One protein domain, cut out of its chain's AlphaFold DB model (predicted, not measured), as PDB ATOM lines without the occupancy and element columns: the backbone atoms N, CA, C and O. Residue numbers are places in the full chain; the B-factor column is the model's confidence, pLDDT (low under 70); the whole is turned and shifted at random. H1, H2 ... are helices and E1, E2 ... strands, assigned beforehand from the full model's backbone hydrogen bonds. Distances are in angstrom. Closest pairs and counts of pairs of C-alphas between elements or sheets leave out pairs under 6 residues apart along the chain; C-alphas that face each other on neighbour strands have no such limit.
ATOM      1  N   ALA A 285      57.649 106.143 131.816       76.31
ATOM      2  CA  ALA A 285      58.078 107.239 132.663       76.31
ATOM      3  C   ALA A 285      57.967 106.884 134.163       76.31
ATOM      4  O   ALA A 285      58.813 107.304 134.952       76.31
ATOM      5  N   LYS A 286      57.003 106.037 134.563       78.31
ATOM      6  CA  LYS A 286      56.912 105.521 135.938       78.31
ATOM      7  C   LYS A 286      58.129 104.680 136.335       78.31
ATOM      8  O   LYS A 286      58.625 104.849 137.446       78.31
ATOM      9  N   ILE A 287      58.638 103.821 135.444       81.94
ATOM     10  CA  ILE A 287      59.882 103.069 135.688       81.94
ATOM     11  C   ILE A 287      61.046 104.034 135.829       81.94
ATOM     12  O   ILE A 287      61.782 103.944 136.804       81.94
ATOM     13  N   VAL A 288      61.184 104.974 134.892       78.88
ATOM     14  CA  VAL A 288      62.248 105.984 134.913       78.88
ATOM     15  C   VAL A 288      62.266 106.731 136.248       78.88
ATOM     16  O   VAL A 288      63.317 106.849 136.874       78.88
ATOM     17  N   LEU A 289      61.100 107.156 136.744       74.31
ATOM     18  CA  LEU A 289      60.991 107.758 138.072       74.31
ATOM     19  C   LEU A 289      61.447 106.811 139.186       74.31
ATOM     20  O   LEU A 289      62.190 107.240 140.060       74.31
ATOM     21  N   GLY A 290      61.048 105.538 139.150       77.12
ATOM     22  CA  GLY A 290      61.490 104.557 140.144       77.12
ATOM     23  C   GLY A 290      62.992 104.294 140.119       77.12
ATOM     24  O   GLY A 290      63.613 104.197 141.176       77.12
ATOM     25  N   LEU A 291      63.600 104.250 138.931       80.81
ATOM     26  CA  LEU A 291      65.049 104.139 138.757       80.81
ATOM     27  C   LEU A 291      65.775 105.339 139.375       80.81
ATOM     28  O   LEU A 291      66.808 105.177 140.027       80.81
ATOM     29  N   MET A 292      65.205 106.535 139.214       74.81
ATOM     30  CA  MET A 292      65.727 107.767 139.803       74.81
ATOM     31  C   MET A 292      65.621 107.776 141.325       74.81
ATOM     32  O   MET A 292      66.563 108.216 141.975       74.81
ATOM     33  N   THR A 293      64.495 107.333 141.889       72.38
ATOM     34  CA  THR A 293      64.198 107.439 143.330       72.38
ATOM     35  C   THR A 293      64.523 106.184 144.137       72.38
ATOM     36  O   THR A 293      64.259 106.155 145.338       72.38
ATOM     37  N   GLY A 294      65.056 105.138 143.501       76.12
ATOM     38  CA  GLY A 294      65.359 103.878 144.183       76.12
ATOM     39  C   GLY A 294      64.107 103.106 144.613       76.12
ATOM     40  O   GLY A 294      64.117 102.472 145.663       76.12
ATOM     41  N   GLU A 295      63.001 103.183 143.860       83.75
ATOM     42  CA  GLU A 295      61.833 102.327 144.132       83.75
ATOM     43  C   GLU A 295      62.117 100.862 143.793       83.75
ATOM     44  O   GLU A 295      62.847 100.553 142.847       83.75
ATOM     45  N   GLU A 296      61.487  99.952 144.536       88.44
ATOM     46  CA  GLU A 296      61.648  98.502 144.386       88.44
ATOM     47  C   GLU A 296      60.854  97.935 143.199       88.44
ATOM     48  O   GLU A 296      59.919  97.150 143.355       88.44
ATOM     49  N   TYR A 297      61.214  98.349 141.987       90.12
ATOM     50  CA  TYR A 297      60.635  97.815 140.754       90.12
ATOM     51  C   TYR A 297      61.404  96.599 140.226       90.12
ATOM     52  O   TYR A 297      62.497  96.278 140.681       90.12
ATOM     53  N   GLY A 298      60.838  95.898 139.250       90.12
ATOM     54  CA  GLY A 298      61.518  94.770 138.618       90.12
ATOM     55  C   GLY A 298      61.402  93.447 139.375       90.12
ATOM     56  O   GLY A 298      60.599  93.286 140.300       90.12
ATOM     57  N   PHE A 299      62.209  92.478 138.940       91.88
ATOM     58  CA  PHE A 299      62.181  91.107 139.433       91.88
ATOM     59  C   PHE A 299      62.679  91.045 140.874       91.88
ATOM     60  O   PHE A 299      63.795  91.478 141.156       91.88
ATOM     61  N   ASP A 300      61.864  90.487 141.767       92.38
ATOM     62  CA  ASP A 300      62.206  90.291 143.173       92.38
ATOM     63  C   ASP A 300      63.142  89.100 143.375       92.38
ATOM     64  O   ASP A 300      62.759  87.946 143.173       92.38
ATOM     65  N   CYS A 301      64.373  89.378 143.808       91.62
ATOM     66  CA  CYS A 301      65.360  88.344 144.084       91.62
ATOM     67  C   CYS A 301      65.000  87.477 145.302       91.62
ATOM     68  O   CYS A 301      65.539  86.369 145.416       91.62
ATOM     69  N   ALA A 302      64.097  87.935 146.175       89.75
ATOM     70  CA  ALA A 302      63.582  87.173 147.310       89.75
ATOM     71  C   ALA A 302      62.399  86.253 146.944       89.75
ATOM     72  O   ALA A 302      62.042  85.383 147.735       89.75
ATOM     73  N   SER A 303      61.814  86.390 145.746       84.81
ATOM     74  CA  SER A 303      60.662  85.588 145.312       84.81
ATOM     75  C   SER A 303      61.016  84.099 145.187       84.81
ATOM     76  O   SER A 303      61.710  83.698 144.252       84.81
ATOM     77  N   THR A 304      60.456  83.259 146.059       76.19
ATOM     78  CA  THR A 304      60.625  81.791 146.043       76.19
ATOM     79  C   THR A 304      59.850  81.112 144.916       76.19
ATOM     80  O   THR A 304      60.327  80.150 144.315       76.19
ATOM     81  N   ASP A 305      58.694  81.665 144.545       76.25
ATOM     82  CA  ASP A 305      57.747  81.029 143.612       76.25
ATOM     83  C   ASP A 305      58.203  81.082 142.143       76.25
ATOM     84  O   ASP A 305      57.583  80.506 141.250       76.25
ATOM     85  N   LYS A 306      59.309  81.785 141.871       81.06
ATOM     86  CA  LYS A 306      59.845  82.030 140.525       81.06
ATOM     87  C   LYS A 306      61.284  81.539 140.368       81.06
ATOM     88  O   LYS A 306      61.995  82.036 139.499       81.06
ATOM     89  N   ASN A 307      61.713  80.547 141.151       84.44
ATOM     90  CA  ASN A 307      63.096  80.045 141.139       84.44
ATOM     91  C   ASN A 307      63.596  79.610 139.749       84.44
ATOM     92  O   ASN A 307      64.726  79.929 139.383       84.44
ATOM     93  N   ASN A 308      62.757  78.961 138.934       85.69
ATOM     94  CA  ASN A 308      63.141  78.570 137.570       85.69
ATOM     95  C   ASN A 308      63.425  79.793 136.677       85.69
ATOM     96  O   ASN A 308      64.432  79.829 135.972       85.69
ATOM     97  N   ILE A 309      62.576  80.825 136.756       86.94
ATOM     98  CA  ILE A 309      62.754  82.089 136.024       86.94
ATOM     99  C   ILE A 309      63.974  82.848 136.560       86.94
ATOM    100  O   ILE A 309      64.783  83.337 135.774       86.94
ATOM    101  N   LYS A 310      64.136  82.902 137.888       89.88
ATOM    102  CA  LYS A 310      65.274  83.526 138.573       89.88
ATOM    103  C   LYS A 310      66.597  82.948 138.081       89.88
ATOM    104  O   LYS A 310      67.450  83.690 137.618       89.88
ATOM    105  N   ASN A 311      66.752  81.627 138.119       88.00
ATOM    106  CA  ASN A 311      68.013  80.977 137.765       88.00
ATOM    107  C   ASN A 311      68.335  81.070 136.269       88.00
ATOM    108  O   ASN A 311      69.506  81.168 135.911       88.00
ATOM    109  N   LYS A 312      67.313  81.066 135.406       87.62
ATOM    110  CA  LYS A 312      67.494  81.125 133.950       87.62
ATOM    111  C   LYS A 312      67.736  82.546 133.437       87.62
ATOM    112  O   LYS A 312      68.658  82.769 132.662       87.62
ATOM    113  N   PHE A 313      66.921  83.508 133.869       89.44
ATOM    114  CA  PHE A 313      66.893  84.856 133.291       89.44
ATOM    115  C   PHE A 313      67.417  85.950 134.221       89.44
ATOM    116  O   PHE A 313      67.772  87.020 133.727       89.44
ATOM    117  N   PHE A 314      67.525  85.697 135.528       92.12
ATOM    118  CA  PHE A 314      68.016  86.657 136.527       92.12
ATOM    119  C   PHE A 314      69.136  86.079 137.419       92.12
ATOM    120  O   PHE A 314      69.051  86.158 138.652       92.12
ATOM    121  N   PRO A 315      70.207  85.493 136.838       91.69
ATOM    122  CA  PRO A 315      71.306  84.912 137.613       91.69
ATOM    123  C   PRO A 315      72.015  85.934 138.519       91.69
ATOM    124  O   PRO A 315      72.699  85.550 139.469       91.69
ATOM    125  N   GLU A 316      71.829  87.232 138.268       93.38
ATOM    126  CA  GLU A 316      72.331  88.334 139.092       93.38
ATOM    127  C   GLU A 316      71.840  88.249 140.542       93.38
ATOM    128  O   GLU A 316      72.586  88.570 141.468       93.38
ATOM    129  N   CYS A 317      70.627  87.732 140.763       92.25
ATOM    130  CA  CYS A 317      70.075  87.554 142.103       92.25
ATOM    131  C   CYS A 317      70.869  86.560 142.967       92.25
ATOM    132  O   CYS A 317      70.752  86.582 144.192       92.25
ATOM    133  N   ASN A 318      71.677  85.689 142.355       89.62
ATOM    134  CA  ASN A 318      72.481  84.690 143.061       89.62
ATOM    135  C   ASN A 318      73.880  85.214 143.436       89.62
ATOM    136  O   ASN A 318      74.680  84.475 144.007       89.62
ATOM    137  N   LYS A 319      74.202  86.477 143.117       84.56
ATOM    138  CA  LYS A 319      75.538  87.060 143.330       84.56
ATOM    139  C   LYS A 319      75.692  87.849 144.632       84.56
ATOM    140  O   LYS A 319      76.818  88.205 144.958       84.56
ATOM    141  N   SER A 320      74.622  88.072 145.401       76.38
ATOM    142  CA  SER A 320      74.650  88.884 146.634       76.38
ATOM    143  C   SER A 320      75.703  88.434 147.657       76.38
ATOM    144  O   SER A 320      76.381  89.270 148.243       76.38
ATOM    145  N   SER A 321      75.904  87.126 147.844       71.25
ATOM    146  CA  SER A 321      76.903  86.596 148.786       71.25
ATOM    147  C   SER A 321      78.352  86.904 148.384       71.25
ATOM    148  O   SER A 321      79.210  87.028 149.251       71.25
ATOM    149  N   ALA A 322      78.627  87.084 147.090       75.62
ATOM    150  CA  ALA A 322      79.964  87.372 146.573       75.62
ATOM    151  C   ALA A 322      80.350  88.862 146.664       75.62
ATOM    152  O   ALA A 322      81.484  89.220 146.352       75.62
ATOM    153  N   LEU A 323      79.422  89.744 147.057       82.62
ATOM    154  CA  LEU A 323      79.651  91.192 147.063       82.62
ATOM    155  C   LEU A 323      80.295  91.715 148.350       82.62
ATOM    156  O   LEU A 323      80.783  92.844 148.335       82.62
ATOM    157  N   GLY A 324      80.323  90.917 149.425       77.81
ATOM    158  CA  GLY A 324      80.954  91.293 150.694       77.81
ATOM    159  C   GLY A 324      80.216  92.411 151.440       77.81
ATOM    160  O   GLY A 324      80.843  93.381 151.846       77.81
ATOM    161  N   GLY A 325      78.888  92.302 151.575       84.75
ATOM    162  CA  GLY A 325      78.044  93.273 152.293       84.75
ATOM    163  C   GLY A 325      76.820  93.732 151.486       84.75
ATOM    164  O   GLY A 325      75.694  93.496 151.931       84.75
ATOM    165  N   PRO A 326      77.004  94.316 150.284       90.69
ATOM    166  CA  PRO A 326      75.906  94.734 149.413       90.69
ATOM    167  C   PRO A 326      74.990  93.572 149.008       90.69
ATOM    168  O   PRO A 326      75.463  92.473 148.719       90.69
ATOM    169  N   LYS A 327      73.681  93.823 148.912       92.88
ATOM    170  CA  LYS A 327      72.680  92.824 148.499       92.88
ATOM    171  C   LYS A 327      71.952  93.263 147.235       92.88
ATOM    172  O   LYS A 327      71.546  94.414 147.118       92.88
ATOM    173  N   VAL A 328      71.738  92.339 146.300       94.25
ATOM    174  CA  VAL A 328      70.866  92.566 145.140       94.25
ATOM    175  C   VAL A 328      69.422  92.286 145.560       94.25
ATOM    176  O   VAL A 328      69.057  91.127 145.757       94.25
ATOM    177  N   LYS A 329      68.598  93.331 145.705       94.00
ATOM    178  CA  LYS A 329      67.166  93.180 146.025       94.00
ATOM    179  C   LYS A 329      66.329  92.887 144.788       94.00
ATOM    180  O   LYS A 329      65.443  92.038 144.812       94.00
ATOM    181  N   ARG A 330      66.591  93.630 143.711       94.44
ATOM    182  CA  ARG A 330      65.802  93.590 142.478       94.44
ATOM    183  C   ARG A 330      66.697  93.606 141.255       94.44
ATOM    184  O   ARG A 330      67.774  94.202 141.281       94.44
ATOM    185  N   VAL A 331      66.218  93.007 140.172       94.38
ATOM    186  CA  VAL A 331      66.873  93.061 138.861       94.38
ATOM    187  C   VAL A 331      65.870  93.520 137.814       94.38
ATOM    188  O   VAL A 331      64.731  93.055 137.773       94.38
ATOM    189  N   MET A 332      66.303  94.428 136.950       94.50
ATOM    190  CA  MET A 332      65.536  94.880 135.800       94.50
ATOM    191  C   MET A 332      66.409  94.794 134.555       94.50
ATOM    192  O   MET A 332      67.545  95.264 134.557       94.50
ATOM    193  N   LYS A 333      65.900  94.195 133.483       94.69
ATOM    194  CA  LYS A 333      66.630  94.073 132.214       94.69
ATOM    195  C   LYS A 333      65.822  94.683 131.090       94.69
ATOM    196  O   LYS A 333      64.602  94.522 131.072       94.69
ATOM    197  N   SER A 334      66.488  95.343 130.151       93.19
ATOM    198  CA  SER A 334      65.821  95.685 128.904       93.19
ATOM    199  C   SER A 334      65.934  94.527 127.926       93.19
ATOM    200  O   SER A 334      66.890  93.751 127.964       93.19
ATOM    201  N   VAL A 335      64.914  94.362 127.096       92.19
ATOM    202  CA  VAL A 335      64.790  93.247 126.161       92.19
ATOM    203  C   VAL A 335      64.300  93.743 124.815       92.19
ATOM    204  O   VAL A 335      63.688  94.808 124.720       92.19
ATOM    205  N   VAL A 336      64.522  92.946 123.777       88.19
ATOM    206  CA  VAL A 336      63.951  93.197 122.454       88.19
ATOM    207  C   VAL A 336      63.004  92.060 122.088       88.19
ATOM    208  O   VAL A 336      63.234  90.914 122.480       88.19
ATOM    209  N   GLU A 337      61.930  92.395 121.374       84.06
ATOM    210  CA  GLU A 337      60.992  91.433 120.774       84.06
ATOM    211  C   GLU A 337      60.962  91.532 119.239       84.06
ATOM    212  O   GLU A 337      60.728  90.535 118.557       84.06
ATOM    213  N   ASP A 338      61.244  92.716 118.684       73.12
ATOM    214  CA  ASP A 338      61.073  93.027 117.257       73.12
ATOM    215  C   ASP A 338      61.874  92.120 116.311       73.12
ATOM    216  O   ASP A 338      61.406  91.798 115.221       73.12
ATOM    217  N   ILE A 339      63.064  91.690 116.735       76.75
ATOM    218  CA  ILE A 339      63.961  90.809 115.966       76.75
ATOM    219  C   ILE A 339      64.046  89.390 116.550       76.75
ATOM    220  O   ILE A 339      64.926  88.621 116.167       76.75
ATOM    221  N   GLY A 340      63.164  89.060 117.495       80.25
ATOM    222  CA  GLY A 340      63.224  87.877 118.355       80.25
ATOM    223  C   GLY A 340      63.183  88.271 119.831       80.25
ATOM    224  O   GLY A 340      63.364  89.439 120.157       80.25
ATOM    225  N   LYS A 341      62.926  87.303 120.718       87.12
ATOM    226  CA  LYS A 341      62.727  87.516 122.161       87.12
ATOM    227  C   LYS A 341      64.018  87.273 122.929       87.12
ATOM    228  O   LYS A 341      64.289  86.138 123.311       87.12
ATOM    229  N   TYR A 342      64.795  88.325 123.161       89.25
ATOM    230  CA  TYR A 342      66.136  88.196 123.735       89.25
ATOM    231  C   TYR A 342      66.275  88.870 125.100       89.25
ATOM    232  O   TYR A 342      65.860  90.013 125.282       89.25
ATOM    233  N   VAL A 343      66.916  88.173 126.041       91.19
ATOM    234  CA  VAL A 343      67.217  88.643 127.399       91.19
ATOM    235  C   VAL A 343      68.731  88.759 127.575       91.19
ATOM    236  O   VAL A 343      69.440  87.773 127.355       91.19
ATOM    237  N   PRO A 344      69.257  89.922 127.998       92.81
ATOM    238  CA  PRO A 344      70.692  90.128 128.079       92.81
ATOM    239  C   PRO A 344      71.321  89.335 129.231       92.81
ATOM    240  O   PRO A 344      70.801  89.286 130.356       92.81
ATOM    241  N   ILE A 345      72.488  88.755 128.947       89.44
ATOM    242  CA  ILE A 345      73.351  88.061 129.906       89.44
ATOM    243  C   ILE A 345      74.752  88.677 129.841       89.44
ATOM    244  O   ILE A 345      75.221  89.103 128.782       89.44
ATOM    245  N   LYS A 346      75.424  88.724 130.994       88.69
ATOM    246  CA  LYS A 346      76.823  89.142 131.093       88.69
ATOM    247  C   LYS A 346      77.699  88.371 130.096       88.69
ATOM    248  O   LYS A 346      77.495  87.179 129.890       88.69
ATOM    249  N   ASP A 347      78.671  89.052 129.496       85.88
ATOM    250  CA  ASP A 347      79.746  88.463 128.683       85.88
ATOM    251  C   ASP A 347      79.315  87.681 127.418       85.88
ATOM    252  O   ASP A 347      80.170  87.214 126.674       85.88
ATOM    253  N   LYS A 348      78.018  87.626 127.066       84.31
ATOM    254  CA  LYS A 348      77.527  87.034 125.798       84.31
ATOM    255  C   LYS A 348      77.721  87.938 124.561       84.31
ATOM    256  O   LYS A 348      77.193  87.664 123.489       84.31
ATOM    257  N   GLY A 349      78.484  89.023 124.688       84.00
ATOM    258  CA  GLY A 349      78.791  89.953 123.599       84.00
ATOM    259  C   GLY A 349      77.742  91.055 123.370       84.00
ATOM    260  O   GLY A 349      76.729  91.119 124.066       84.00
ATOM    261  N   PRO A 350      77.986  91.960 122.404       86.88
ATOM    262  CA  PRO A 350      77.192  93.178 122.220       86.88
ATOM    263  C   PRO A 350      75.953  93.000 121.329       86.88
ATOM    264  O   PRO A 350      75.195  93.948 121.162       86.88
ATOM    265  N   SER A 351      75.738  91.825 120.729       89.44
ATOM    266  CA  SER A 351      74.618  91.579 119.812       89.44
ATOM    267  C   SER A 351      73.461  90.879 120.517       89.44
ATOM    268  O   SER A 351      73.678  89.914 121.250       89.44
ATOM    269  N   TRP A 352      72.227  91.310 120.228       89.75
ATOM    270  CA  TRP A 352      70.999  90.660 120.704       89.75
ATOM    271  C   TRP A 352      70.905  89.191 120.294       89.75
ATOM    272  O   TRP A 352      70.481  88.366 121.092       89.75
ATOM    273  N   ARG A 353      71.376  88.836 119.091       87.81
ATOM    274  CA  ARG A 353      71.323  87.454 118.581       87.81
ATOM    275  C   ARG A 353      72.204  86.471 119.358       87.81
ATOM    276  O   ARG A 353      72.004  85.270 119.235       87.81
ATOM    277  N   LEU A 354      73.173  86.974 120.122       87.75
ATOM    278  CA  LEU A 354      74.054  86.166 120.970       87.75
ATOM    279  C   LEU A 354      73.497  85.985 122.391       87.75
ATOM    280  O   LEU A 354      74.060  85.235 123.185       87.75
ATOM    281  N   GLN A 355      72.413  86.687 122.731       90.75
ATOM    282  CA  GLN A 355      71.820  86.664 124.064       90.75
ATOM    283  C   GLN A 355      70.877  85.474 124.260       90.75
ATOM    284  O   GLN A 355      70.601  84.704 123.341       90.75
ATOM    285  N   GLU A 356      70.369  85.323 125.483       87.62
ATOM    286  CA  GLU A 356      69.431  84.255 125.814       87.62
ATOM    287  C   GLU A 356      68.100  84.466 125.106       87.62
ATOM    288  O   GLU A 356      67.476  85.516 125.268       87.62
ATOM    289  N   SER A 357      67.656  83.471 124.340       84.88
ATOM    290  CA  SER A 357      66.368  83.554 123.666       84.88
ATOM    291  C   SER A 357      65.266  82.904 124.493       84.88
ATOM    292  O   SER A 357      65.346  81.733 124.860       84.88
ATOM    293  N   ALA A 358      64.174  83.630 124.704       76.44
ATOM    294  CA  ALA A 358      62.957  83.114 125.321       76.44
ATOM    295  C   ALA A 358      62.023  82.473 124.273       76.44
ATOM    296  O   ALA A 358      60.815  82.700 124.301       76.44
ATOM    297  N   ASN A 359      62.581  81.698 123.327       65.19
ATOM    298  CA  ASN A 359      61.887  81.127 122.157       65.19
ATOM    299  C   ASN A 359      60.545  80.434 122.490       65.19
ATOM    300  O   ASN A 359      59.665  80.358 121.635       65.19
ATOM    301  N   THR A 360      60.350  79.952 123.721       64.25
ATOM    302  CA  THR A 360      59.081  79.376 124.181       64.25
ATOM    303  C   THR A 360      58.124  80.459 124.697       64.25
ATOM    304  O   THR A 360      58.372  81.120 125.707       64.25
ATOM    305  N   TYR A 361      56.966  80.602 124.043       63.03
ATOM    306  CA  TYR A 361      55.939  81.600 124.385       63.03
ATOM    307  C   TYR A 361      55.375  81.459 125.814       63.03
ATOM    308  O   TYR A 361      54.758  82.390 126.306       63.03
ATOM    309  N   SER A 362      55.583  80.344 126.518       74.62
ATOM    310  CA  SER A 362      55.042  80.133 127.870       74.62
ATOM    311  C   SER A 362      55.776  80.902 128.980       74.62
ATOM    312  O   SER A 362      55.196  81.120 130.045       74.62
ATOM    313  N   GLU A 363      57.029  81.310 128.759       75.75
ATOM    314  CA  GLU A 363      57.855  82.003 129.761       75.75
ATOM    315  C   GLU A 363      57.802  83.529 129.584       75.75
ATOM    316  O   GLU A 363      57.719  84.263 130.565       75.75
ATOM    317  N   TRP A 364      57.797  84.014 128.339       80.44
ATOM    318  CA  TRP A 364      57.883  85.444 128.010       80.44
ATOM    319  C   TRP A 364      56.751  86.307 128.607       80.44
ATOM    320  O   TRP A 364      57.067  87.275 129.302       80.44
ATOM    321  N   PRO A 365      55.455  85.948 128.471       79.12
ATOM    322  CA  PRO A 365      54.353  86.697 129.078       79.12
ATOM    323  C   PRO A 365      54.371  86.671 130.612       79.12
ATOM    324  O   PRO A 365      53.754  87.514 131.245       79.12
ATOM    325  N   LYS A 366      55.072  85.710 131.234       77.12
ATOM    326  CA  LYS A 366      55.206  85.637 132.701       77.12
ATOM    327  C   LYS A 366      56.283  86.582 133.241       77.12
ATOM    328  O   LYS A 366      56.330  86.826 134.447       77.12
ATOM    329  N   MET A 367      57.176  87.055 132.371       78.56
ATOM    330  CA  MET A 367      58.314  87.906 132.725       78.56
ATOM    331  C   MET A 367      58.133  89.361 132.295       78.56
ATOM    332  O   MET A 367      58.774  90.237 132.877       78.56
ATOM    333  N   ILE A 368      57.285  89.595 131.290       82.38
ATOM    334  CA  ILE A 368      56.948  90.916 130.768       82.38
ATOM    335  C   ILE A 368      55.480  91.195 131.033       82.38
ATOM    336  O   ILE A 368      54.606  90.567 130.443       82.38
ATOM    337  N   ASP A 369      55.235  92.201 131.860       81.69
ATOM    338  CA  ASP A 369      53.932  92.832 131.983       81.69
ATOM    339  C   ASP A 369      54.083  94.319 131.650       81.69
ATOM    340  O   ASP A 369      54.514  95.131 132.471       81.69
ATOM    341  N   MET A 370      53.773  94.668 130.399       77.56
ATOM    342  CA  MET A 370      53.861  96.051 129.921       77.56
ATOM    343  C   MET A 370      52.725  96.937 130.448       77.56
ATOM    344  O   MET A 370      52.800  98.157 130.301       77.56
ATOM    345  N   ASP A 371      51.695  96.349 131.062       74.81
ATOM    346  CA  ASP A 371      50.607  97.080 131.707       74.81
ATOM    347  C   ASP A 371      50.907  97.303 133.202       74.81
ATOM    348  O   ASP A 371      50.598  98.368 133.738       74.81
ATOM    349  N   SER A 372      51.615  96.367 133.849       79.62
ATOM    350  CA  SER A 372      52.173  96.489 135.207       79.62
ATOM    351  C   SER A 372      53.707  96.547 135.215       79.62
ATOM    352  O   SER A 372      54.425  95.722 135.792       79.62
ATOM    353  N   LEU A 373      54.225  97.618 134.621       78.19
ATOM    354  CA  LEU A 373      55.656  97.890 134.479       78.19
ATOM    355  C   LEU A 373      56.451  97.934 135.793       78.19
ATOM    356  O   LEU A 373      57.651  97.680 135.798       78.19
ATOM    357  N   THR A 374      55.806  98.234 136.921       80.44
ATOM    358  CA  THR A 374      56.476  98.278 138.230       80.44
ATOM    359  C   THR A 374      56.865  96.895 138.744       80.44
ATOM    360  O   THR A 374      57.847  96.767 139.467       80.44
ATOM    361  N   THR A 375      56.116  95.858 138.370       80.62
ATOM    362  CA  THR A 375      56.364  94.468 138.786       80.62
ATOM    363  C   THR A 375      57.091  93.650 137.719       80.62
ATOM    364  O   THR A 375      57.544  92.540 137.997       80.62
ATOM    365  N   SER A 376      57.199  94.180 136.500       86.00
ATOM    366  CA  SER A 376      57.858  93.508 135.385       86.00
ATOM    367  C   SER A 376      59.379  93.530 135.544       86.00
ATOM    368  O   SER A 376      59.988  94.596 135.617       86.00
ATOM    369  N   GLY A 377      60.010  92.353 135.570       87.50
ATOM    370  CA  GLY A 377      61.473  92.223 135.606       87.50
ATOM    371  C   GLY A 377      62.154  92.536 134.275       87.50
ATOM    372  O   GLY A 377      63.341  92.863 134.242       87.50
ATOM    373  N   LEU A 378      61.403  92.440 133.180       91.25
ATOM    374  CA  LEU A 378      61.870  92.700 131.826       91.25
ATOM    375  C   LEU A 378      61.096  93.879 131.229       91.25
ATOM    376  O   LEU A 378      59.869  93.934 131.329       91.25
ATOM    377  N   ILE A 379      61.809  94.803 130.588       90.69
ATOM    378  CA  ILE A 379      61.242  95.980 129.924       90.69
ATOM    379  C   ILE A 379      61.556  95.897 128.433       90.69
ATOM    380  O   ILE A 379      62.721  95.925 128.044       90.69
ATOM    381  N   ASN A 380      60.533  95.797 127.585       90.44
ATOM    382  CA  ASN A 380      60.745  95.824 126.138       90.44
ATOM    383  C   ASN A 380      61.174  97.238 125.704       90.44
ATOM    384  O   ASN A 380      60.439  98.189 125.951       90.44
ATOM    385  N   GLU A 381      62.329  97.371 125.042       88.31
ATOM    386  CA  GLU A 381      62.891  98.666 124.611       88.31
ATOM    387  C   GLU A 381      61.991  99.436 123.648       88.31
ATOM    388  O   GLU A 381      62.035 100.661 123.609       88.31
ATOM    389  N   LYS A 382      61.169  98.720 122.878       87.50
ATOM    390  CA  LYS A 382      60.251  99.306 121.895       87.50
ATOM    391  C   LYS A 382      58.822  99.416 122.417       87.50
ATOM    392  O   LYS A 382      57.986 100.032 121.768       87.50
ATOM    393  N   CYS A 383      58.547  98.853 123.596       84.69
ATOM    394  CA  CYS A 383      57.333  99.100 124.386       84.69
ATOM    395  C   CYS A 383      56.010  98.676 123.742       84.69
ATOM    396  O   CYS A 383      54.932  98.905 124.285       84.69
ATOM    397  N   GLU A 384      56.116  98.010 122.603       77.69
ATOM    398  CA  GLU A 384      55.050  97.546 121.741       77.69
ATOM    399  C   GLU A 384      55.331  96.071 121.462       77.69
ATOM    400  O   GLU A 384      56.459  95.690 121.141       77.69
ATOM    401  N   THR A 385      54.310  95.232 121.595       63.88
ATOM    402  CA  THR A 385      54.406  93.802 121.287       63.88
ATOM    403  C   THR A 385      54.081  93.573 119.812       63.88
ATOM    404  O   THR A 385      53.081  94.087 119.302       63.88
ATOM    405  N   GLY A 386      54.894  92.776 119.118       54.75
ATOM    406  CA  GLY A 386      54.593  92.276 117.773       54.75
ATOM    407  C   GLY A 386      55.664  92.583 116.725       54.75
ATOM    408  O   GLY A 386      56.139  93.714 116.605       54.75
ATOM    409  N   SER A 387      55.988  91.554 115.938       44.72
ATOM    410  CA  SER A 387      56.928  91.614 114.822       44.72
ATOM    411  C   SER A 387      56.499  92.647 113.778       44.72
ATOM    412  O   SER A 387      55.320  92.787 113.442       44.72
ATOM    413  N   SER A 388      57.483  93.343 113.218       43.69
ATOM    414  CA  SER A 388      57.348  94.287 112.104       43.69
ATOM    415  C   SER A 388      56.911  93.641 110.776       43.69
ATOM    416  O   SER A 388      56.807  94.342 109.778       43.69
ATOM    417  N   LEU A 389      56.655  92.324 110.728       39.53
ATOM    418  CA  LEU A 389      56.656  91.567 109.467       39.53
ATOM    419  C   LEU A 389      55.498  90.580 109.240       39.53
ATOM    420  O   LEU A 389      55.478  89.935 108.200       39.53
ATOM    421  N   GLY A 390      54.533  90.430 110.154       36.22
ATOM    422  CA  GLY A 390      53.542  89.344 110.029       36.22
ATOM    423  C   GLY A 390      52.147  89.726 109.526       36.22
ATOM    424  O   GLY A 390      51.599  89.053 108.663       36.22
ATOM    425  N   TRP A 391      51.531  90.761 110.107       33.19
ATOM    426  CA  TRP A 391      50.084  91.028 109.945       33.19
ATOM    427  C   TRP A 391      49.743  92.532 109.962       33.19
ATOM    428  O   TRP A 391      48.578  92.921 109.912       33.19
ATOM    429  N   ALA A 392      50.764  93.397 110.023       38.41
ATOM    430  CA  ALA A 392      50.634  94.843 110.222       38.41
ATOM    431  C   ALA A 392      50.097  95.614 109.001       38.41
ATOM    432  O   ALA A 392      49.853  96.810 109.106       38.41
ATOM    433  N   ILE A 393      49.853  94.947 107.869       41.25
ATOM    434  CA  ILE A 393      49.256  95.579 106.681       41.25
ATOM    435  C   ILE A 393      47.771  95.931 106.923       41.25
ATOM    436  O   ILE A 393      47.262  96.862 106.309       41.25
ATOM    437  N   PHE A 394      47.084  95.274 107.870       40.38
ATOM    438  CA  PHE A 394      45.675  95.570 108.185       40.38
ATOM    439  C   PHE A 394      45.463  96.548 109.352       40.38
ATOM    440  O   PHE A 394      44.350  97.027 109.552       40.38
ATOM    441  N   THR A 395      46.510  96.900 110.107       46.53
ATOM    442  CA  THR A 395      46.428  97.937 111.146       46.53
ATOM    443  C   THR A 395      47.150  99.193 110.667       46.53
ATOM    444  O   THR A 395      48.369  99.273 110.773       46.53
ATOM    445  N   LEU A 396      46.392 100.177 110.168       57.09
ATOM    446  CA  LEU A 396      46.819 101.525 109.736       57.09
ATOM    447  C   LEU A 396      47.388 102.400 110.884       57.09
ATOM    448  O   LEU A 396      47.089 103.586 110.989       57.09
ATOM    449  N   ASP A 397      48.171 101.834 111.802       70.25
ATOM    450  CA  ASP A 397      48.794 102.569 112.907       70.25
ATOM    451  C   ASP A 397      50.188 103.058 112.500       70.25
ATOM    452  O   ASP A 397      51.205 102.539 112.957       70.25
ATOM    453  N   LEU A 398      50.219 104.055 111.611       69.75
ATOM    454  CA  LEU A 398      51.453 104.677 111.107       69.75
ATOM    455  C   LEU A 398      52.306 105.303 112.231       69.75
ATOM    456  O   LEU A 398      53.522 105.409 112.105       69.75
ATOM    457  N   GLU A 399      51.692 105.643 113.369       79.56
ATOM    458  CA  GLU A 399      52.388 106.191 114.541       79.56
ATOM    459  C   GLU A 399      53.057 105.118 115.412       79.56
ATOM    460  O   GLU A 399      53.795 105.458 116.338       79.56
ATOM    461  N   LYS A 400      52.839 103.824 115.137       83.44
ATOM    462  CA  LYS A 400      53.440 102.728 115.911       83.44
ATOM    463  C   LYS A 400      54.963 102.814 115.928       83.44
ATOM    464  O   LYS A 400      55.564 102.693 116.995       83.44
ATOM    465  N   ASP A 401      55.583 103.073 114.782       80.75
ATOM    466  CA  ASP A 401      57.041 103.172 114.687       80.75
ATOM    467  C   ASP A 401      57.573 104.404 115.430       80.75
ATOM    468  O   ASP A 401      58.605 104.331 116.095       80.75
ATOM    469  N   ILE A 402      56.818 105.509 115.441       80.69
ATOM    470  CA  ILE A 402      57.150 106.691 116.250       80.69
ATOM    471  C   ILE A 402      57.095 106.348 117.741       80.69
ATOM    472  O   ILE A 402      58.028 106.670 118.475       80.69
ATOM    473  N   ARG A 403      56.040 105.663 118.206       85.06
ATOM    474  CA  ARG A 403      55.921 105.251 119.617       85.06
ATOM    475  C   ARG A 403      57.065 104.342 120.046       85.06
ATOM    476  O   ARG A 403      57.593 104.537 121.142       85.06
ATOM    477  N   LYS A 404      57.461 103.400 119.186       84.00
ATOM    478  CA  LYS A 404      58.604 102.506 119.405       84.00
ATOM    479  C   LYS A 404      59.912 103.273 119.580       84.00
ATOM    480  O   LYS A 404      60.641 103.026 120.540       84.00
ATOM    481  N   GLU A 405      60.197 104.215 118.685       80.56
ATOM    482  CA  GLU A 405      61.428 105.011 118.736       80.56
ATOM    483  C   GLU A 405      61.448 105.991 119.910       80.56
ATOM    484  O   GLU A 405      62.449 106.079 120.620       80.56
ATOM    485  N   VAL A 406      60.337 106.683 120.185       81.19
ATOM    486  CA  VAL A 406      60.232 107.561 121.362       81.19
ATOM    487  C   VAL A 406      60.444 106.758 122.643       81.19
ATOM    488  O   VAL A 406      61.134 107.219 123.552       81.19
ATOM    489  N   CYS A 407      59.906 105.543 122.713       83.62
ATOM    490  CA  CYS A 407      60.081 104.716 123.890       83.62
ATOM    491  C   CYS A 407      61.532 104.281 124.125       83.62
ATOM    492  O   CYS A 407      62.051 104.407 125.238       83.62
ATOM    493  N   ASP A 408      62.202 103.830 123.065       80.81
ATOM    494  CA  ASP A 408      63.622 103.484 123.095       80.81
ATOM    495  C   ASP A 408      64.451 104.683 123.564       80.81
ATOM    496  O   ASP A 408      65.250 104.563 124.488       80.81
ATOM    497  N   LEU A 409      64.179 105.882 123.038       78.75
ATOM    498  CA  LEU A 409      64.855 107.111 123.463       78.75
ATOM    499  C   LEU A 409      64.648 107.446 124.950       78.75
ATOM    500  O   LEU A 409      65.555 107.995 125.575       78.75
ATOM    501  N   ILE A 410      63.496 107.105 125.537       78.88
ATOM    502  CA  ILE A 410      63.228 107.296 126.972       78.88
ATOM    503  C   ILE A 410      64.011 106.283 127.828       78.88
ATOM    504  O   ILE A 410      64.528 106.643 128.889       78.88
ATOM    505  N   ILE A 411      64.103 105.024 127.391       80.94
ATOM    506  CA  ILE A 411      64.706 103.912 128.151       80.94
ATOM    507  C   ILE A 411      66.231 103.861 128.000       80.94
ATOM    508  O   ILE A 411      66.954 103.593 128.965       80.94
ATOM    509  N   ARG A 412      66.740 104.116 126.795       81.56
ATOM    510  CA  ARG A 412      68.151 103.971 126.415       81.56
ATOM    511  C   ARG A 412      69.136 104.738 127.306       81.56
ATOM    512  O   ARG A 412      70.212 104.197 127.553       81.56
ATOM    513  N   PRO A 413      68.834 105.936 127.845       81.38
ATOM    514  CA  PRO A 413      69.713 106.596 128.811       81.38
ATOM    515  C   PRO A 413      70.015 105.767 130.067       81.38
ATOM    516  O   PRO A 413      71.078 105.937 130.648       81.38
ATOM    517  N   TRP A 414      69.113 104.865 130.464       83.69
ATOM    518  CA  TRP A 414      69.245 104.035 131.667       83.69
ATOM    519  C   TRP A 414      69.910 102.690 131.366       83.69
ATOM    520  O   TRP A 414      70.766 102.215 132.111       83.69
ATOM    521  N   PHE A 415      69.521 102.061 130.255       87.50
ATOM    522  CA  PHE A 415      70.012 100.736 129.871       87.50
ATOM    523  C   PHE A 415      71.234 100.769 128.953       87.50
ATOM    524  O   PHE A 415      71.921  99.759 128.831       87.50
ATOM    525  N   GLY A 416      71.593 101.921 128.400       85.25
ATOM    526  CA  GLY A 416      72.764 102.069 127.549       85.25
ATOM    527  C   GLY A 416      72.629 101.360 126.196       85.25
ATOM    528  O   GLY A 416      71.573 100.848 125.816       85.25
ATOM    529  N   ASP A 417      73.731 101.364 125.451       84.31
ATOM    530  CA  ASP A 417      73.790 100.841 124.082       84.31
ATOM    531  C   ASP A 417      74.441  99.441 124.013       84.31
ATOM    532  O   ASP A 417      74.229  98.703 123.053       84.31
ATOM    533  N   ILE A 418      75.183  99.028 125.049       88.94
ATOM    534  CA  ILE A 418      75.875  97.732 125.106       88.94
ATOM    535  C   ILE A 418      74.911  96.652 125.597       88.94
ATOM    536  O   ILE A 418      74.496  96.673 126.753       88.94
ATOM    537  N   VAL A 419      74.587  95.677 124.742       90.56
ATOM    538  CA  VAL A 419      73.541  94.682 125.032       90.56
ATOM    539  C   VAL A 419      73.803  93.866 126.297       90.56
ATOM    540  O   VAL A 419      72.918  93.759 127.141       90.56
ATOM    541  N   SER A 420      75.014  93.341 126.490       89.44
ATOM    542  CA  SER A 420      75.366  92.577 127.699       89.44
ATOM    543  C   SER A 420      75.296  93.403 128.997       89.44
ATOM    544  O   SER A 420      75.225  92.832 130.090       89.44
ATOM    545  N   ASP A 421      75.267  94.735 128.897       91.38
ATOM    546  CA  ASP A 421      75.181  95.672 130.022       91.38
ATOM    547  C   ASP A 421      73.790  96.319 130.181       91.38
ATOM    548  O   ASP A 421      73.575  97.219 130.998       91.38
ATOM    549  N   LYS A 422      72.782  95.824 129.458       94.19
ATOM    550  CA  LYS A 422      71.370  96.226 129.594       94.19
ATOM    551  C   LYS A 422      70.691  95.601 130.826       94.19
ATOM    552  O   LYS A 422      69.552  95.136 130.778       94.19
ATOM    553  N   ARG A 423      71.408  95.567 131.953       94.12
ATOM    554  CA  ARG A 423      71.020  94.899 133.204       94.12
ATOM    555  C   ARG A 423      71.208  95.856 134.377       94.12
ATOM    556  O   ARG A 423      72.325  96.279 134.677       94.12
ATOM    557  N   LEU A 424      70.108  96.197 135.033       94.88
ATOM    558  CA  LEU A 424      70.066  97.052 136.210       94.88
ATOM    559  C   LEU A 424      69.821  96.206 137.456       94.88
ATOM    560  O   LEU A 424      69.001  95.289 137.447       94.88
ATOM    561  N   CYS A 425      70.525  96.543 138.528       95.00
ATOM    562  CA  CYS A 425      70.435  95.908 139.831       95.00
ATOM    563  C   CYS A 425      70.084  96.974 140.873       95.00
ATOM    564  O   CYS A 425      70.721  98.030 140.923       95.00
ATOM    565  N   LEU A 426      69.078  96.698 141.703       94.69
ATOM    566  CA  LEU A 426      68.798  97.465 142.910       94.69
ATOM    567  C   LEU A 426      69.692  96.919 144.016       94.69
ATOM    568  O   LEU A 426      69.458  95.818 144.522       94.69
ATOM    569  N   ILE A 427      70.731  97.677 144.341       94.12
ATOM    570  CA  ILE A 427      71.708  97.319 145.361       94.12
ATOM    571  C   ILE A 427      71.301  97.970 146.671       94.12
ATOM    572  O   ILE A 427      71.085  99.175 146.712       94.12
ATOM    573  N   GLU A 428      71.219  97.170 147.724       93.19
ATOM    574  CA  GLU A 428      71.009  97.608 149.098       93.19
ATOM    575  C   GLU A 428      72.310  97.507 149.883       93.19
ATOM    576  O   GLU A 428      72.993  96.479 149.841       93.19
ATOM    577  N   ILE A 429      72.632  98.578 150.603       91.31
ATOM    578  CA  ILE A 429      73.728  98.646 151.563       91.31
ATOM    579  C   ILE A 429      73.080  98.748 152.951       91.31
ATOM    580  O   ILE A 429      72.622  99.829 153.312       91.31
ATOM    581  N   PRO A 430      72.985  97.639 153.711       85.31
ATOM    582  CA  PRO A 430      72.182  97.588 154.938       85.31
ATOM    583  C   PRO A 430      72.548  98.641 155.989       85.31
ATOM    584  O   PRO A 430      71.666  99.136 156.688       85.31
ATOM    585  N   ASP A 431      73.829  99.006 156.067       84.75
ATOM    586  CA  ASP A 431      74.357  99.904 157.100       84.75
ATOM    587  C   ASP A 431      74.125 101.396 156.796       84.75
ATOM    588  O   ASP A 431      74.461 102.249 157.613       84.75
ATOM    589  N   TYR A 432      73.539 101.735 155.641       79.00
ATOM    590  CA  TYR A 432      73.316 103.118 155.217       79.00
ATOM    591  C   TYR A 432      71.828 103.406 155.023       79.00
ATOM    592  O   TYR A 432      71.101 102.638 154.398       79.00
ATOM    593  N   GLN A 433      71.378 104.559 155.517       70.94
ATOM    594  CA  GLN A 433      69.993 105.032 155.360       70.94
ATOM    595  C   GLN A 433      69.859 106.153 154.323       70.94
ATOM    596  O   GLN A 433      68.758 106.435 153.849       70.94
ATOM    597  N   TYR A 434      70.976 106.772 153.941       72.62
ATOM    598  CA  TYR A 434      71.014 107.888 153.007       72.62
ATOM    599  C   TYR A 434      72.107 107.682 151.968       72.62
ATOM    600  O   TYR A 434      73.163 107.123 152.261       72.62
ATOM    601  N   TYR A 435      71.872 108.181 150.756       74.06
ATOM    602  CA  TYR A 435      72.920 108.280 149.749       74.06
ATOM    603  C   TYR A 435      72.802 109.551 148.919       74.06
ATOM    604  O   TYR A 435      71.719 110.104 148.688       74.06
ATOM    605  N   LEU A 436      73.955 109.969 148.410       73.38
ATOM    606  CA  LEU A 436      74.093 111.010 147.416       73.38
ATOM    607  C   LEU A 436      74.326 110.369 146.051       73.38
ATOM    608  O   LEU A 436      75.243 109.571 145.866       73.38
ATOM    609  N   ARG A 437      73.504 110.729 145.070       75.69
ATOM    610  CA  ARG A 437      73.603 110.179 143.717       75.69
ATOM    611  C   ARG A 437      73.784 111.266 142.686       75.69
ATOM    612  O   ARG A 437      72.948 112.162 142.602       75.69
ATOM    613  N   MET A 438      74.797 111.109 141.845       75.38
ATOM    614  CA  MET A 438      74.885 111.802 140.569       75.38
ATOM    615  C   MET A 438      74.029 111.060 139.534       75.38
ATOM    616  O   MET A 438      74.222 109.877 139.256       75.38
ATOM    617  N   ASN A 439      73.017 111.741 139.010       68.44
ATOM    618  CA  ASN A 439      72.147 111.239 137.957       68.44
ATOM    619  C   ASN A 439      72.523 111.914 136.649       68.44
ATOM    620  O   ASN A 439      72.467 113.137 136.552       68.44
ATOM    621  N   HIS A 440      72.825 111.100 135.647       66.75
ATOM    622  CA  HIS A 440      73.037 111.544 134.276       66.75
ATOM    623  C   HIS A 440      71.701 111.477 133.526       66.75
ATOM    624  O   HIS A 440      71.311 110.431 133.006       66.75
ATOM    625  N   TYR A 441      70.956 112.578 133.507       63.78
ATOM    626  CA  TYR A 441      69.671 112.676 132.821       63.78
ATOM    627  C   TYR A 441      69.867 112.766 131.315       63.78
ATOM    628  O   TYR A 441      70.615 113.610 130.825       63.78
ATOM    629  N   PHE A 442      69.189 111.881 130.577       61.25
ATOM    630  CA  PHE A 442      69.234 111.804 129.109       61.25
ATOM    631  C   PHE A 442      70.639 111.698 128.511       61.25
ATOM    632  O   PHE A 442      70.815 111.965 127.329       61.25
ATOM    633  N   LYS A 443      71.640 111.299 129.309       63.22
ATOM    634  CA  LYS A 443      73.065 111.389 128.957       63.22
ATOM    635  C   LYS A 443      73.529 112.816 128.617       63.22
ATOM    636  O   LYS A 443      74.550 112.946 127.959       63.22
ATOM    637  N   VAL A 444      72.817 113.864 129.033       59.06
ATOM    638  CA  VAL A 444      73.131 115.270 128.709       59.06
ATOM    639  C   VAL A 444      73.414 116.091 129.965       59.06
ATOM    640  O   VAL A 444      74.337 116.894 129.952       59.06
ATOM    641  N   MET A 445      72.653 115.891 131.046       62.41
ATOM    642  CA  MET A 445      72.749 116.725 132.249       62.41
ATOM    643  C   MET A 445      73.044 115.910 133.498       62.41
ATOM    644  O   MET A 445      72.389 114.899 133.751       62.41
ATOM    645  N   ASP A 446      73.959 116.415 134.317       62.69
ATOM    646  CA  ASP A 446      74.409 115.742 135.530       62.69
ATOM    647  C   ASP A 446      73.864 116.461 136.752       62.69
ATOM    648  O   ASP A 446      74.215 117.612 137.017       62.69
ATOM    649  N   TRP A 447      73.023 115.782 137.529       62.94
ATOM    650  CA  TRP A 447      72.455 116.355 138.744       62.94
ATOM    651  C   TRP A 447      72.601 115.446 139.939       62.94
ATOM    652  O   TRP A 447      72.294 114.253 139.918       62.94
ATOM    653  N   ILE A 448      72.974 116.081 141.034       64.31
ATOM    654  CA  ILE A 448      73.118 115.425 142.312       64.31
ATOM    655  C   ILE A 448      71.789 115.469 143.070       64.31
ATOM    656  O   ILE A 448      71.166 116.522 143.212       64.31
ATOM    657  N   THR A 449      71.366 114.317 143.582       62.66
ATOM    658  CA  THR A 449      70.140 114.154 144.372       62.66
ATOM    659  C   THR A 449      70.421 113.374 145.647       62.66
ATOM    660  O   THR A 449      71.123 112.362 145.598       62.66
ATOM    661  N   TRP A 450      69.819 113.819 146.746       65.44
ATOM    662  CA  TRP A 450      69.783 113.097 148.013       65.44
ATOM    663  C   TRP A 450      68.621 112.114 148.045       65.44
ATOM    664  O   TRP A 450      67.519 112.439 147.596       65.44
ATOM    665  N   HIS A 451      68.874 110.943 148.616       64.94
ATOM    666  CA  HIS A 451      67.881 109.896 148.818       64.94
ATOM    667  C   HIS A 451      67.951 109.386 150.249       64.94
ATOM    668  O   HIS A 451      69.029 109.286 150.825       64.94
ATOM    669  N   ASN A 452      66.788 109.066 150.805       68.94
ATOM    670  CA  ASN A 452      66.593 108.577 152.169       68.94
ATOM    671  C   ASN A 452      66.227 107.087 152.172       68.94
ATOM    672  O   ASN A 452      65.197 106.686 152.714       68.94
ATOM    673  N   LYS A 453      67.028 106.285 151.469       76.69
ATOM    674  CA  LYS A 453      66.890 104.831 151.384       76.69
ATOM    675  C   LYS A 453      68.283 104.214 151.336       76.69
ATOM    676  O   LYS A 453      69.162 104.775 150.697       76.69
ATOM    677  N   GLY A 454      68.460 103.024 151.903       79.88
ATOM    678  CA  GLY A 454      69.702 102.248 151.778       79.88
ATOM    679  C   GLY A 454      69.869 101.515 150.444       79.88
ATOM    680  O   GLY A 454      70.821 100.756 150.280       79.88
ATOM    681  N   ALA A 455      68.945 101.697 149.491       89.44
ATOM    682  CA  ALA A 455      68.927 100.971 148.227       89.44
ATOM    683  C   ALA A 455      68.869 101.896 147.008       89.44
ATOM    684  O   ALA A 455      68.115 102.867 146.988       89.44
ATOM    685  N   PHE A 456      69.633 101.564 145.966       90.19
ATOM    686  CA  PHE A 456      69.727 102.354 144.741       90.19
ATOM    687  C   PHE A 456      69.919 101.491 143.495       90.19
ATOM    688  O   PHE A 456      70.571 100.447 143.507       90.19
ATOM    689  N   TRP A 457      69.357 101.955 142.382       91.38
ATOM    690  CA  TRP A 457      69.548 101.313 141.085       91.38
ATOM    691  C   TRP A 457      70.899 101.656 140.483       91.38
ATOM    692  O   TRP A 457      71.288 102.817 140.454       91.38
ATOM    693  N   THR A 458      71.577 100.671 139.918       92.56
ATOM    694  CA  THR A 458      72.833 100.835 139.181       92.56
ATOM    695  C   THR A 458      72.930  99.756 138.108       92.56
ATOM    696  O   THR A 458      72.181  98.779 138.133       92.56
ATOM    697  N   LYS A 459      73.873  99.886 137.175       93.50
ATOM    698  CA  LYS A 459      74.289  98.762 136.334       93.50
ATOM    699  C   LYS A 459      74.772  97.606 137.200       93.50
ATOM    700  O   LYS A 459      75.528  97.825 138.147       93.50
ATOM    701  N   CYS A 460      74.374  96.384 136.860       94.00
ATOM    702  CA  CYS A 460      74.886  95.189 137.533       94.00
ATOM    703  C   CYS A 460      76.412  95.052 137.338       94.00
ATOM    704  O   CYS A 460      77.135  94.696 138.270       94.00
ATOM    705  N   SER A 461      76.926  95.449 136.168       92.75
ATOM    706  CA  SER A 461      78.359  95.430 135.842       92.75
ATOM    707  C   SER A 461      79.221  96.297 136.763       92.75
ATOM    708  O   SER A 461      80.354  95.914 137.049       92.75
ATOM    709  N   ASN A 462      78.682  97.389 137.324       92.50
ATOM    710  CA  ASN A 462      79.382  98.221 138.311       92.50
ATOM    711  C   ASN A 462      79.788  97.434 139.572       92.50
ATOM    712  O   ASN A 462      80.709  97.834 140.279       92.50
ATOM    713  N   TYR A 463      79.125  96.305 139.841       92.12
ATOM    714  CA  TYR A 463      79.430  95.392 140.944       92.12
ATOM    715  C   TYR A 463      80.116  94.099 140.484       92.12
ATOM    716  O   TYR A 463      80.328  93.200 141.296       92.12
ATOM    717  N   GLY A 464      80.485  93.996 139.205       88.88
ATOM    718  CA  GLY A 464      81.054  92.785 138.612       88.88
ATOM    719  C   GLY A 464      80.028  91.677 138.344       88.88
ATOM    720  O   GLY A 464      80.425  90.532 138.112       88.88
TER     721      GLY A 464
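What this domain is: This is residues 285 to 464 of the 465 residues of an uncharacterized protein of Mycoplasma wenyonii (strain Massachusetts) (UniProt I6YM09). A small twisted sheet of four strands, E2 E1 E3 E6, makes the core, with the nearly parallel helices H1 and H6 on one side and the short H3 and H7 on the other. The hairpin of E4 and E5 is a separate ribbon beside the end of H1, and residues 390 to 399 stick out before H6. Printed are 180 residues with seven named helices and six named strands, in the order H1 H2 H3 H4 E1 H5 E2 H6 E3 E4 E5 E6 H7; the larger sheet is mixed, and the class is mixed, with under half of the residues in named elements. The whole is compact, radius of gyration of the C-alphas 16.7 A, spanning 57 by 38 by 29 A.

How they stand to each other: Start at H1, residues 285 to 293: it only just touches H6, residues 400 to 415, with 3 pairs of C-alphas within 8 A, the closest Val 288 and Ile 411 at 7.5 A, at a shallow tilt of 6 degrees, the same way. H1's height over the sheet is 8.9 A; its Leu 291 and Trp 457 of E6, residues 455 to 459, have C-alphas 5.8 A apart. H2, residues 304 to 313, is near H5, residues 364 to 367. H3, residues 315 to 318, and H7, residues 460 to 463, are on the face opposite to H1; H4, residues 320 to 323, only grazes the sheet. E1, residues 327 to 335, bends by 50 degrees at residue 330. Edge strand E2, residues 378 to 380, is parallel to E1, with N 379 and O 333 at 2.8 A; E1, H5 and E2 form a strand-helix-strand unit, two parallel strands with a helix between, its crossover right-handed. H6 is over E2, at a height of 11.3 A. E3, residues 423 to 428, is antiparallel to E1, N 329 and O 426 at 2.9 A, and to E6, N 425 and O 458 at 2.8 A. In the hairpin of E4, residues 435 to 441, and E5, residues 445 to 451, N 437 and O 449 are 2.9 A apart. Every O i to N i+4 pair is within hydrogen-bond range in H1, 4 of 6 in H2 and 10 of 12 in H6; H3, H4, H5 and H7 are too short for one.

Where its parts are: Find C-alpha 285 at (58.078, 107.239, 132.663), where H1 begins. E1 runs 23.7 A; H6 runs 21.8 A from C-alpha 400 at (53.440, 102.728, 115.911). H7 ends at C-alpha 463, (79.430, 95.392, 140.944).

The domain as a whole: The farthest C-alphas, Phe 394 and Asp 431, are 56.9 A apart. The printed part has no cut; the links E1 to H5 and E2 to H6 are long. Look for pLDDT under 70 at residues 359 to 361, 385 to 396, 398 and 439 to 452.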